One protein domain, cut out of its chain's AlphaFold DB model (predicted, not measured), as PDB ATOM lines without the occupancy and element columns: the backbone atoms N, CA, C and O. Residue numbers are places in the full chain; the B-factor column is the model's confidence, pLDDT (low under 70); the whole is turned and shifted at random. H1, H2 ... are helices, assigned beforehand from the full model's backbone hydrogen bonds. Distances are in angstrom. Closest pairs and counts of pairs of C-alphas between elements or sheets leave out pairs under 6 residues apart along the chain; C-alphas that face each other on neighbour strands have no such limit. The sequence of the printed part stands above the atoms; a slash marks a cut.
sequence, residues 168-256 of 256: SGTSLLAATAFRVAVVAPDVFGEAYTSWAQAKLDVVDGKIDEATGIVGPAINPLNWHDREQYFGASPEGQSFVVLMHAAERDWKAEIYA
ATOM      1  N   SER A 168     156.361 105.217 126.716       76.88
ATOM      2  CA  SER A 168     155.604 106.267 126.030       76.88
ATOM      3  C   SER A 168     154.310 105.720 125.422       76.88
ATOM      4  O   SER A 168     153.216 106.151 125.787       76.88
ATOM      5  N   GLY A 169     154.403 104.728 124.537       72.88
ATOM      6  CA  GLY A 169     153.242 104.113 123.893       72.88
ATOM      7  C   GLY A 169     152.412 103.282 124.867       72.88
ATOM      8  O   GLY A 169     151.183 103.309 124.793       72.88
ATOM      9  N   THR A 170     153.047 102.618 125.842       76.31
ATOM     10  CA  THR A 170     152.318 101.944 126.932       76.31
ATOM     11  C   THR A 170     151.452 102.935 127.712       76.31
ATOM     12  O   THR A 170     150.265 102.669 127.913       76.31
ATOM     13  N   SER A 171     152.015 104.080 128.111       79.56
ATOM     14  CA  SER A 171     151.288 105.088 128.890       79.56
ATOM     15  C   SER A 171     150.168 105.731 128.078       79.56
ATOM     16  O   SER A 171     149.057 105.865 128.580       79.56
ATOM     17  N   LEU A 172     150.403 106.051 126.801       83.81
ATOM     18  CA  LEU A 172     149.387 106.678 125.953       83.81
ATOM     19  C   LEU A 172     148.200 105.741 125.658       83.81
ATOM     20  O   LEU A 172     147.042 106.171 125.671       83.81
ATOM     21  N   LEU A 173     148.453 104.444 125.443       79.56
ATOM     22  CA  LEU A 173     147.387 103.451 125.266       79.56
ATOM     23  C   LEU A 173     146.599 103.218 126.561       79.56
ATOM     24  O   LEU A 173     145.375 103.098 126.516       79.56
ATOM     25  N   ALA A 174     147.278 103.175 127.711       78.88
ATOM     26  CA  ALA A 174     146.617 103.066 129.010       78.88
ATOM     27  C   ALA A 174     145.776 104.315 129.325       78.88
ATOM     28  O   ALA A 174     144.617 104.177 129.714       78.88
ATOM     29  N   ALA A 175     146.302 105.516 129.061       88.44
ATOM     30  CA  ALA A 175     145.557 106.771 129.159       88.44
ATOM     31  C   ALA A 175     144.290 106.723 128.296       88.44
ATOM     32  O   ALA A 175     143.193 106.987 128.780       88.44
ATOM     33  N   THR A 176     144.427 106.298 127.035       85.69
ATOM     34  CA  THR A 176     143.299 106.153 126.105       85.69
ATOM     35  C   THR A 176     142.244 105.204 126.660       85.69
ATOM     36  O   THR A 176     141.068 105.550 126.651       85.69
ATOM     37  N   ALA A 177     142.645 104.039 127.177       84.19
ATOM     38  CA  ALA A 177     141.730 103.060 127.759       84.19
ATOM     39  C   ALA A 177     140.932 103.630 128.948       84.19
ATOM     40  O   ALA A 177     139.725 103.406 129.017       84.19
ATOM     41  N   PHE A 178     141.563 104.412 129.833       89.06
ATOM     42  CA  PHE A 178     140.846 105.118 130.903       89.06
ATOM     43  C   PHE A 178     139.893 106.190 130.353       89.06
ATOM     44  O   PHE A 178     138.737 106.249 130.767       89.06
ATOM     45  N   ARG A 179     140.333 106.994 129.373       90.19
ATOM     46  CA  ARG A 179     139.505 108.045 128.753       90.19
ATOM     47  C   ARG A 179     138.257 107.484 128.070       90.19
ATOM     48  O   ARG A 179     137.158 107.985 128.294       90.19
ATOM     49  N   VAL A 180     138.390 106.429 127.264       84.44
ATOM     50  CA  VAL A 180     137.233 105.846 126.559       84.44
ATOM     51  C   VAL A 180     136.281 105.109 127.500       84.44
ATOM     52  O   VAL A 180     135.094 105.022 127.197       84.44
ATOM     53  N   ALA A 181     136.766 104.628 128.650       88.19
ATOM     54  CA  ALA A 181     135.919 104.053 129.691       88.19
ATOM     55  C   ALA A 181     135.046 105.107 130.391       88.19
ATOM     56  O   ALA A 181     133.938 104.781 130.804       88.19
ATOM     57  N   VAL A 182     135.510 106.360 130.490       86.75
ATOM     58  CA  VAL A 182     134.694 107.495 130.965       86.75
ATOM     59  C   VAL A 182     133.631 107.868 129.932       86.75
ATOM     60  O   VAL A 182     132.460 108.011 130.263       86.75
ATOM     61  N   VAL A 183     134.022 107.988 128.659       84.75
ATOM     62  CA  VAL A 183     133.123 108.475 127.596       84.75
ATOM     63  C   VAL A 183     132.084 107.428 127.174       84.75
ATOM     64  O   VAL A 183     130.953 107.771 126.838       84.75
ATOM     65  N   ALA A 184     132.458 106.148 127.145       84.94
ATOM     66  CA  ALA A 184     131.610 105.063 126.655       84.94
ATOM     67  C   ALA A 184     131.781 103.782 127.502       84.94
ATOM     68  O   ALA A 184     132.257 102.759 126.990       84.94
ATOM     69  N   PRO A 185     131.372 103.804 128.786       86.69
ATOM     70  CA  PRO A 185     131.600 102.708 129.735       86.69
ATOM     71  C   PRO A 185     130.970 101.377 129.304       86.69
ATOM     72  O   PRO A 185     131.554 100.317 129.528       86.69
ATOM     73  N   ASP A 186     129.821 101.417 128.621       86.38
ATOM     74  CA  ASP A 186     129.129 100.218 128.125       86.38
ATOM     75  C   ASP A 186     129.909  99.487 127.018       86.38
ATOM     76  O   ASP A 186     129.715  98.291 126.794       86.38
ATOM     77  N   VAL A 187     130.793 100.202 126.315       83.31
ATOM     78  CA  VAL A 187     131.629  99.662 125.233       83.31
ATOM     79  C   VAL A 187     133.024  99.315 125.755       83.31
ATOM     80  O   VAL A 187     133.565  98.259 125.422       83.31
ATOM     81  N   PHE A 188     133.595 100.177 126.599       81.31
ATOM     82  CA  PHE A 188     134.966 100.079 127.098       81.31
ATOM     83  C   PHE A 188     135.006  99.857 128.612       81.31
ATOM     84  O   PHE A 188     135.575 100.641 129.367       81.31
ATOM     85  N   GLY A 189     134.383  98.763 129.051       80.50
ATOM     86  CA  GLY A 189     134.266  98.408 130.464       80.50
ATOM     87  C   GLY A 189     135.526  97.790 131.090       80.50
ATOM     88  O   GLY A 189     136.653  97.945 130.614       80.50
ATOM     89  N   GLU A 190     135.312  97.024 132.162       88.44
ATOM     90  CA  GLU A 190     136.333  96.512 133.096       88.44
ATOM     91  C   GLU A 190     137.560  95.853 132.447       88.44
ATOM     92  O   GLU A 190     138.673  95.975 132.958       88.44
ATOM     93  N   ALA A 191     137.399  95.168 131.312       82.88
ATOM     94  CA  ALA A 191     138.516  94.518 130.628       82.88
ATOM     95  C   ALA A 191     139.595  95.520 130.170       82.88
ATOM     96  O   ALA A 191     140.789  95.236 130.287       82.88
ATOM     97  N   TYR A 192     139.185  96.695 129.681       80.38
ATOM     98  CA  TYR A 192     140.099  97.742 129.221       80.38
ATOM     99  C   TYR A 192     140.758  98.459 130.396       80.38
ATOM    100  O   TYR A 192     141.970  98.663 130.391       80.38
ATOM    101  N   THR A 193     139.983  98.787 131.429       88.38
ATOM    102  CA  THR A 193     140.484  99.516 132.600       88.38
ATOM    103  C   THR A 193     141.362  98.642 133.489       88.38
ATOM    104  O   THR A 193     142.381  99.113 133.981       88.38
ATOM    105  N   SER A 194     141.072  97.341 133.610       85.75
ATOM    106  CA  SER A 194     141.956  96.382 134.292       85.75
ATOM    107  C   SER A 194     143.288  96.220 133.565       85.75
ATOM    108  O   SER A 194     144.345  96.160 134.195       85.75
ATOM    109  N   TRP A 195     143.258  96.170 132.227       87.81
ATOM    110  CA  TRP A 195     144.480  96.159 131.427       87.81
ATOM    111  C   TRP A 195     145.274  97.454 131.624       87.81
ATOM    112  O   TRP A 195     146.474  97.386 131.887       87.81
ATOM    113  N   ALA A 196     144.609  98.610 131.560       79.69
ATOM    114  CA  ALA A 196     145.229  99.919 131.740       79.69
ATOM    115  C   ALA A 196     145.850 100.070 133.136       79.69
ATOM    116  O   ALA A 196     147.002 100.482 133.241       79.69
ATOM    117  N   GLN A 197     145.152  99.632 134.189       88.44
ATOM    118  CA  GLN A 197     145.664  99.625 135.560       88.44
ATOM    119  C   GLN A 197     146.925  98.765 135.689       88.44
ATOM    120  O   GLN A 197     147.918  99.206 136.261       88.44
ATOM    121  N   ALA A 198     146.930  97.567 135.095       83.12
ATOM    122  CA  ALA A 198     148.112  96.710 135.100       83.12
ATOM    123  C   ALA A 198     149.301  97.342 134.351       83.12
ATOM    124  O   ALA A 198     150.453  97.090 134.705       83.12
ATOM    125  N   LYS A 199     149.053  98.151 133.311       85.75
ATOM    126  CA  LYS A 199     150.107  98.914 132.623       85.75
ATOM    127  C   LYS A 199     150.603 100.086 133.453       85.75
ATOM    128  O   LYS A 199     151.817 100.251 133.552       85.75
ATOM    129  N   LEU A 200     149.698 100.816 134.095       88.88
ATOM    130  CA  LEU A 200     150.035 101.884 135.026       88.88
ATOM    131  C   LEU A 200     150.932 101.361 136.154       88.88
ATOM    132  O   LEU A 200     151.987 101.936 136.390       88.88
ATOM    133  N   ASP A 201     150.607 100.218 136.766       87.00
ATOM    134  CA  ASP A 201     151.431  99.615 137.826       87.00
ATOM    135  C   ASP A 201     152.848  99.250 137.350       87.00
ATOM    136  O   ASP A 201     153.826  99.397 138.090       87.00
ATOM    137  N   VAL A 202     152.979  98.775 136.106       82.94
ATOM    138  CA  VAL A 202     154.287  98.484 135.502       82.94
ATOM    139  C   VAL A 202     155.078  99.768 135.288       82.94
ATOM    140  O   VAL A 202     156.255  99.800 135.640       82.94
ATOM    141  N   VAL A 203     154.450 100.806 134.729       83.62
ATOM    142  CA  VAL A 203     155.072 102.114 134.476       83.62
ATOM    143  C   VAL A 203     155.479 102.793 135.786       83.62
ATOM    144  O   VAL A 203     156.595 103.296 135.886       83.62
ATOM    145  N   ASP A 204     154.652 102.720 136.826       90.94
ATOM    146  CA  ASP A 204     154.979 103.212 138.168       90.94
ATOM    147  C   ASP A 204     156.240 102.543 138.731       90.94
ATOM    148  O   ASP A 204     157.094 103.199 139.323       90.94
ATOM    149  N   GLY A 205     156.404 101.237 138.500       87.69
ATOM    150  CA  GLY A 205     157.608 100.493 138.882       87.69
ATOM    151  C   GLY A 205     158.870 100.860 138.087       87.69
ATOM    152  O   GLY A 205     159.935 100.293 138.343       87.69
ATOM    153  N   LYS A 206     158.760 101.760 137.105       88.62
ATOM    154  CA  LYS A 206     159.854 102.250 136.258       88.62
ATOM    155  C   LYS A 206     160.258 103.694 136.540       88.62
ATOM    156  O   LYS A 206     161.186 104.186 135.898       88.62
ATOM    157  N   ILE A 207     159.591 104.360 137.478       92.31
ATOM    158  CA  ILE A 207     159.914 105.729 137.869       92.31
ATOM    159  C   ILE A 207     161.117 105.708 138.815       92.31
ATOM    160  O   ILE A 207     161.074 105.104 139.887       92.31
ATOM    161  N   ASP A 208     162.190 106.396 138.445       92.94
ATOM    162  CA  ASP A 208     163.262 106.734 139.371       92.94
ATOM    163  C   ASP A 208     162.765 107.842 140.312       92.94
ATOM    164  O   ASP A 208     162.609 108.996 139.914       92.94
ATOM    165  N   GLU A 209     162.491 107.496 141.570       91.94
ATOM    166  CA  GLU A 209     161.887 108.422 142.538       91.94
ATOM    167  C   GLU A 209     162.758 109.644 142.864       91.94
ATOM    168  O   GLU A 209     162.237 110.691 143.251       91.94
ATOM    169  N   ALA A 210     164.080 109.530 142.717       90.06
ATOM    170  CA  ALA A 210     165.004 110.611 143.040       90.06
ATOM    171  C   ALA A 210     165.054 111.668 141.934       90.06
ATOM    172  O   ALA A 210     165.237 112.856 142.205       90.06
ATOM    173  N   THR A 211     164.921 111.235 140.683       92.62
ATOM    174  CA  THR A 211     165.099 112.088 139.504       92.62
ATOM    175  C   THR A 211     163.795 112.388 138.774       92.62
ATOM    176  O   THR A 211     163.758 113.332 137.984       92.62
ATOM    177  N   GLY A 212     162.745 111.601 139.014       90.50
ATOM    178  CA  GLY A 212     161.494 111.614 138.263       90.50
ATOM    179  C   GLY A 212     161.619 111.035 136.858       90.50
ATOM    180  O   GLY A 212     160.684 111.181 136.083       90.50
ATOM    181  N   ILE A 213     162.755 110.434 136.487       91.94
ATOM    182  CA  ILE A 213     162.954 109.842 135.158       91.94
ATOM    183  C   ILE A 213     162.175 108.534 135.062       91.94
ATOM    184  O   ILE A 213     162.305 107.679 135.932       91.94
ATOM    185  N   VAL A 214     161.399 108.361 133.994       89.25
ATOM    186  CA  VAL A 214     160.688 107.110 133.714       89.25
ATOM    187  C   VAL A 214     161.284 106.478 132.460       89.25
ATOM    188  O   VAL A 214     161.474 107.153 131.450       89.25
ATOM    189  N   GLY A 215     161.620 105.188 132.525       86.44
ATOM    190  CA  GLY A 215     162.249 104.482 131.406       86.44
ATOM    191  C   GLY A 215     162.100 102.957 131.467       86.44
ATOM    192  O   GLY A 215     161.758 102.398 132.505       86.44
ATOM    193  N   PRO A 216     162.386 102.232 130.378       86.94
ATOM    194  CA  PRO A 216     163.001 102.728 129.151       86.94
ATOM    195  C   PRO A 216     161.986 103.381 128.196       86.94
ATOM    196  O   PRO A 216     160.861 102.903 128.053       86.94
ATOM    197  N   ALA A 217     162.396 104.463 127.535       80.00
ATOM    198  CA  ALA A 217     161.640 105.147 126.480       80.00
ATOM    199  C   ALA A 217     162.334 104.953 125.127       80.00
ATOM    200  O   ALA A 217     163.526 104.659 125.098       80.00
ATOM    201  N   ILE A 218     161.627 105.110 124.006       76.19
ATOM    202  CA  ILE A 218     162.290 105.210 122.693       76.19
ATOM    203  C   ILE A 218     163.126 106.490 122.665       76.19
ATOM    204  O   ILE A 218     162.697 107.521 123.182       76.19
ATOM    205  N   ASN A 219     164.319 106.426 122.074       73.25
ATOM    206  CA  ASN A 219     165.145 107.609 121.866       73.25
ATOM    207  C   ASN A 219     164.461 108.529 120.832       73.25
ATOM    208  O   ASN A 219     164.403 108.153 119.658       73.25
ATOM    209  N   PRO A 220     163.968 109.722 121.222       66.12
ATOM    210  CA  PRO A 220     163.225 110.595 120.311       66.12
ATOM    211  C   PRO A 220     164.104 111.147 119.180       66.12
ATOM    212  O   PRO A 220     163.602 111.474 118.113       66.12
ATOM    213  N   LEU A 221     165.426 111.184 119.378       72.25
ATOM    214  CA  LEU A 221     166.392 111.656 118.384       72.25
ATOM    215  C   LEU A 221     166.941 110.527 117.494       72.25
ATOM    216  O   LEU A 221     167.719 110.788 116.579       72.25
ATOM    217  N   ASN A 222     166.590 109.268 117.776       73.50
ATOM    218  CA  ASN A 222     166.975 108.105 116.978       73.50
ATOM    219  C   ASN A 222     165.969 106.960 117.182       73.50
ATOM    220  O   ASN A 222     166.249 105.968 117.854       73.50
ATOM    221  N   TRP A 223     164.783 107.081 116.587       67.94
ATOM    222  CA  TRP A 223     163.667 106.135 116.755       67.94
ATOM    223  C   TRP A 223     163.898 104.741 116.132       67.94
ATOM    224  O   TRP A 223     163.038 103.865 116.235       67.94
ATOM    225  N   HIS A 224     165.044 104.519 115.478       71.50
ATOM    226  CA  HIS A 224     165.496 103.205 115.004       71.50
ATOM    227  C   HIS A 224     166.490 102.527 115.958       71.50
ATOM    228  O   HIS A 224     166.875 101.376 115.719       71.50
ATOM    229  N   ASP A 225     166.908 103.219 117.020       74.38
ATOM    230  CA  ASP A 225     167.803 102.677 118.031       74.38
ATOM    231  C   ASP A 225     167.134 101.525 118.788       74.38
ATOM    232  O   ASP A 225     165.997 101.624 119.252       74.38
ATOM    233  N   ARG A 226     167.855 100.407 118.895       74.62
ATOM    234  CA  ARG A 226     167.391  99.218 119.616       74.62
ATOM    235  C   ARG A 226     167.918  99.168 121.047       74.62
ATOM    236  O   ARG A 226     167.470  98.310 121.811       74.62
ATOM    237  N   GLU A 227     168.837 100.056 121.422       78.38
ATOM    238  CA  GLU A 227     169.270 100.198 122.806       78.38
ATOM    239  C   GLU A 227     168.173 100.856 123.652       78.38
ATOM    240  O   GLU A 227     167.471 101.772 123.226       78.38
ATOM    241  N   GLN A 228     167.998 100.357 124.876       77.62
ATOM    242  CA  GLN A 228     167.051 100.944 125.816       77.62
ATOM    243  C   GLN A 228     167.543 102.324 126.246       77.62
ATOM    244  O   GLN A 228     168.614 102.447 126.843       77.62
ATOM    245  N   TYR A 229     166.740 103.355 125.992       76.38
ATOM    246  CA  TYR A 229     167.060 104.706 126.422       76.38
ATOM    247  C   TYR A 229     166.472 104.972 127.813       76.38
ATOM    248  O   TYR A 229     165.263 104.916 128.036       76.38
ATOM    249  N   PHE A 230     167.366 105.242 128.765       83.56
ATOM    250  CA  PHE A 230     167.047 105.555 130.164       83.56
ATOM    251  C   PHE A 230     167.236 107.041 130.495       83.56
ATOM    252  O   PHE A 230     167.185 107.430 131.661       83.56
ATOM    253  N   GLY A 231     167.492 107.876 129.484       82.81
ATOM    254  CA  GLY A 231     167.406 109.322 129.644       82.81
ATOM    255  C   GLY A 231     165.948 109.773 129.731       82.81
ATOM    256  O   GLY A 231     165.022 109.020 129.429       82.81
ATOM    257  N   ALA A 232     165.734 111.014 130.157       84.38
ATOM    258  CA  ALA A 232     164.394 111.578 130.199       84.38
ATOM    259  C   ALA A 232     163.896 111.875 128.777       84.38
ATOM    260  O   ALA A 232     164.538 112.628 128.052       84.38
ATOM    261  N   SER A 233     162.743 111.317 128.407       87.44
ATOM    262  CA  SER A 233     162.006 111.681 127.191       87.44
ATOM    263  C   SER A 233     160.882 112.655 127.560       87.44
ATOM    264  O   SER A 233     159.990 112.247 128.303       87.44
ATOM    265  N   PRO A 234     160.873 113.913 127.082       86.25
ATOM    266  CA  PRO A 234     159.796 114.862 127.383       86.25
ATOM    267  C   PRO A 234     158.401 114.316 127.057       86.25
ATOM    268  O   PRO A 234     157.488 114.424 127.876       86.25
ATOM    269  N   GLU A 235     158.249 113.655 125.908       83.38
ATOM    270  CA  GLU A 235     157.000 113.005 125.495       83.38
ATOM    271  C   GLU A 235     156.651 111.814 126.384       83.38
ATOM    272  O   GLU A 235     155.538 111.743 126.897       83.38
ATOM    273  N   GLY A 236     157.605 110.911 126.635       85.44
ATOM    274  CA  GLY A 236     157.375 109.754 127.502       85.44
ATOM    275  C   GLY A 236     156.932 110.166 128.902       85.44
ATOM    276  O   GLY A 236     155.960 109.631 129.427       85.44
ATOM    277  N   GLN A 237     157.576 111.186 129.468       92.62
ATOM    278  CA  GLN A 237     157.210 111.749 130.767       92.62
ATOM    279  C   GLN A 237     155.822 112.388 130.741       92.62
ATOM    280  O   GLN A 237     155.015 112.148 131.639       92.62
ATOM    281  N   SER A 238     155.519 113.155 129.693       92.38
ATOM    282  CA  SER A 238     154.201 113.766 129.509       92.38
ATOM    283  C   SER A 238     153.110 112.700 129.411       92.38
ATOM    284  O   SER A 238     152.082 112.816 130.069       92.38
ATOM    285  N   PHE A 239     153.337 111.609 128.675       92.12
ATOM    286  CA  PHE A 239     152.357 110.530 128.524       92.12
ATOM    287  C   PHE A 239     152.128 109.752 129.820       92.12
ATOM    288  O   PHE A 239     150.999 109.340 130.080       92.12
ATOM    289  N   VAL A 240     153.154 109.596 130.664       93.19
ATOM    290  CA  VAL A 240     152.982 109.059 132.023       93.19
ATOM    291  C   VAL A 240     152.062 109.972 132.837       93.19
ATOM    292  O   VAL A 240     151.121 109.488 133.462       93.19
ATOM    293  N   VAL A 241     152.274 111.291 132.791       95.44
ATOM    294  CA  VAL A 241     151.410 112.261 133.488       95.44
ATOM    295  C   VAL A 241     149.972 112.211 132.955       95.44
ATOM    296  O   VAL A 241     149.037 112.159 133.751       95.44
ATOM    297  N   LEU A 242     149.776 112.140 131.632       94.69
ATOM    298  CA  LEU A 242     148.448 112.012 131.016       94.69
ATOM    299  C   LEU A 242     147.747 110.701 131.397       94.69
ATOM    300  O   LEU A 242     146.543 110.697 131.638       94.69
ATOM    301  N   MET A 243     148.484 109.592 131.501       93.69
ATOM    302  CA  MET A 243     147.943 108.319 131.988       93.69
ATOM    303  C   MET A 243     147.427 108.441 133.425       93.69
ATOM    304  O   MET A 243     146.331 107.965 133.717       93.69
ATOM    305  N   HIS A 244     148.175 109.114 134.301       96.69
ATOM    306  CA  HIS A 244     147.757 109.376 135.682       96.69
ATOM    307  C   HIS A 244     146.581 110.361 135.766       96.69
ATOM    308  O   HIS A 244     145.675 110.163 136.575       96.69
ATOM    309  N   ALA A 245     146.537 111.386 134.908       94.81
ATOM    310  CA  ALA A 245     145.388 112.290 134.805       94.81
ATOM    311  C   ALA A 245     144.121 111.545 134.350       94.81
ATOM    312  O   ALA A 245     143.060 111.704 134.949       94.81
ATOM    313  N   ALA A 246     144.239 110.671 133.347       92.88
ATOM    314  CA  ALA A 246     143.132 109.855 132.864       92.88
ATOM    315  C   ALA A 246     142.642 108.844 133.915       92.88
ATOM    316  O   ALA A 246     141.435 108.671 134.074       92.88
ATOM    317  N   GLU A 247     143.551 108.206 134.662       95.62
ATOM    318  CA  GLU A 247     143.196 107.299 135.762       95.62
ATOM    319  C   GLU A 247     142.453 108.037 136.887       95.62
ATOM    320  O   GLU A 247     141.458 107.531 137.409       95.62
ATOM    321  N   ARG A 248     142.912 109.244 137.249       94.44
ATOM    322  CA  ARG A 248     142.259 110.099 138.249       94.44
ATOM    323  C   ARG A 248     140.820 110.408 137.847       94.44
ATOM    324  O   ARG A 248     139.921 110.241 138.670       94.44
ATOM    325  N   ASP A 249     140.619 110.834 136.606       91.94
ATOM    326  CA  ASP A 249     139.303 111.228 136.107       91.94
ATOM    327  C   ASP A 249     138.378 109.995 136.011       91.94
ATOM    328  O   ASP A 249     137.242 110.027 136.476       91.94
ATOM    329  N   TRP A 250     138.894 108.848 135.548       92.69
ATOM    330  CA  TRP A 250     138.160 107.577 135.547       92.69
ATOM    331  C   TRP A 250     137.738 107.112 136.949       92.69
ATOM    332  O   TRP A 250     136.600 106.681 137.151       92.69
ATOM    333  N   LYS A 251     138.631 107.212 137.939       91.38
ATOM    334  CA  LYS A 251     138.298 106.884 139.333       91.38
ATOM    335  C   LYS A 251     137.220 107.818 139.878       91.38
ATOM    336  O   LYS A 251     136.360 107.346 140.613       91.38
ATOM    337  N   ALA A 252     137.257 109.107 139.538       88.62
ATOM    338  CA  ALA A 252     136.242 110.056 139.984       88.62
ATOM    339  C   ALA A 252     134.834 109.637 139.529       88.62
ATOM    340  O   ALA A 252     133.931 109.637 140.356       88.62
ATOM    341  N   GLU A 253     134.677 109.174 138.287       84.62
ATOM    342  CA  GLU A 253     133.390 108.704 137.746       84.62
ATOM    343  C   GLU A 253     132.886 107.402 138.386       84.62
ATOM    344  O   GLU A 253     131.694 107.244 138.629       84.62
ATOM    345  N   ILE A 254     133.776 106.451 138.699       79.88
ATOM    346  CA  ILE A 254     133.369 105.188 139.348       79.88
ATOM    347  C   ILE A 254     132.894 105.401 140.791       79.88
ATOM    348  O   ILE A 254     132.087 104.616 141.297       79.88
ATOM    349  N   TYR A 255     133.432 106.412 141.474       73.31
ATOM    350  CA  TYR A 255     133.138 106.689 142.882       73.31
ATOM    351  C   TYR A 255     132.213 107.899 143.100       73.31
ATOM    352  O   TYR A 255     132.015 108.278 144.260       73.31
ATOM    353  N   ALA A 256     131.675 108.495 142.030       60.88
ATOM    354  CA  ALA A 256     130.652 109.545 142.070       60.88
ATOM    355  C   ALA A 256     129.265 108.978 142.424       60.88
ATOM    356  O   ALA A 256     128.536 109.664 143.181       60.88
TER     357      ALA A 256
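This is residues 168 to 256 of the 256 residues of an uncharacterized protein of Pleomassaria siparia CBS 279.74 (UniProt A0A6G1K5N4). Three helices form a small up-and-down bundle, with H1 side by side with H3 and H2 packed on H1, and a long looping stretch without a named element, residues 205 to 233, lies at the end of the bundle where H1 begins, H2 ends and H3 begins. The three helix centres make a triangle rather than a row, and H2 and H3 meet much less fully than either meets H1. The printed part has 89 residues, 52 of them in the three named helices, which follow one another as H1, H2, H3; there is no named strand, and the class is all helix. The whole is only just compact, close to loose, with a radius of gyration of the C-alphas of 14.1 A, and the C-alphas span 41 by 28 by 18 A along their three main axes.

H1, residues 168 to 183, touches H2, residues 190 to 204, and the closest C-alphas, those of Ala 174 and Ala 196, are 4.4 A apart. The two are a helical hairpin, running opposite ways at a steep tilt of 35.2 degrees, only just past shallow. H1 also touches H3, residues 234 to 254, with 37 pairs of C-alphas within 8 A; the closest are those of Ala 175 and Met 243, 4.0 A apart. H1 and H3 run the same way at a shallow tilt of 24 degrees. H2 and H3 only just touch, with 3 pairs of C-alphas within 8 A, through residues 200 to 203 of H2 and 240 to 244 of H3; the closest C-alphas are those of Leu 200 and Met 243, 7.4 A apart. They too are a helical hairpin, running opposite ways at a steep tilt of 43 degrees. In H1, H2 and H3 every O i to N i+4 pair is within hydrogen-bond range.

H1 runs from Ser 168, C-alpha at (155.604, 106.267, 126.030), to Val 183, over 22.6 A. H2 runs from Glu 190, C-alpha at (136.333, 96.512, 133.096), to Asp 204, over 20.5 A. H3, the longest helix with 21 residues, runs from Pro 234 to Ile 254, C-alpha at (133.369, 105.188, 139.348), over 30.6 A.

The two C-alphas farthest apart, those of Asp 225 and Ala 256, are 44.8 A apart. The printed part has no cut and ends at residue 256, the chain's last residue. The link from H1 to H2 has 6 residues and is short; that from H2 to H3 has 29 and is long. The mean pLDDT of the printed part is 84.8, and residues 220, 223 and 256 are under 70.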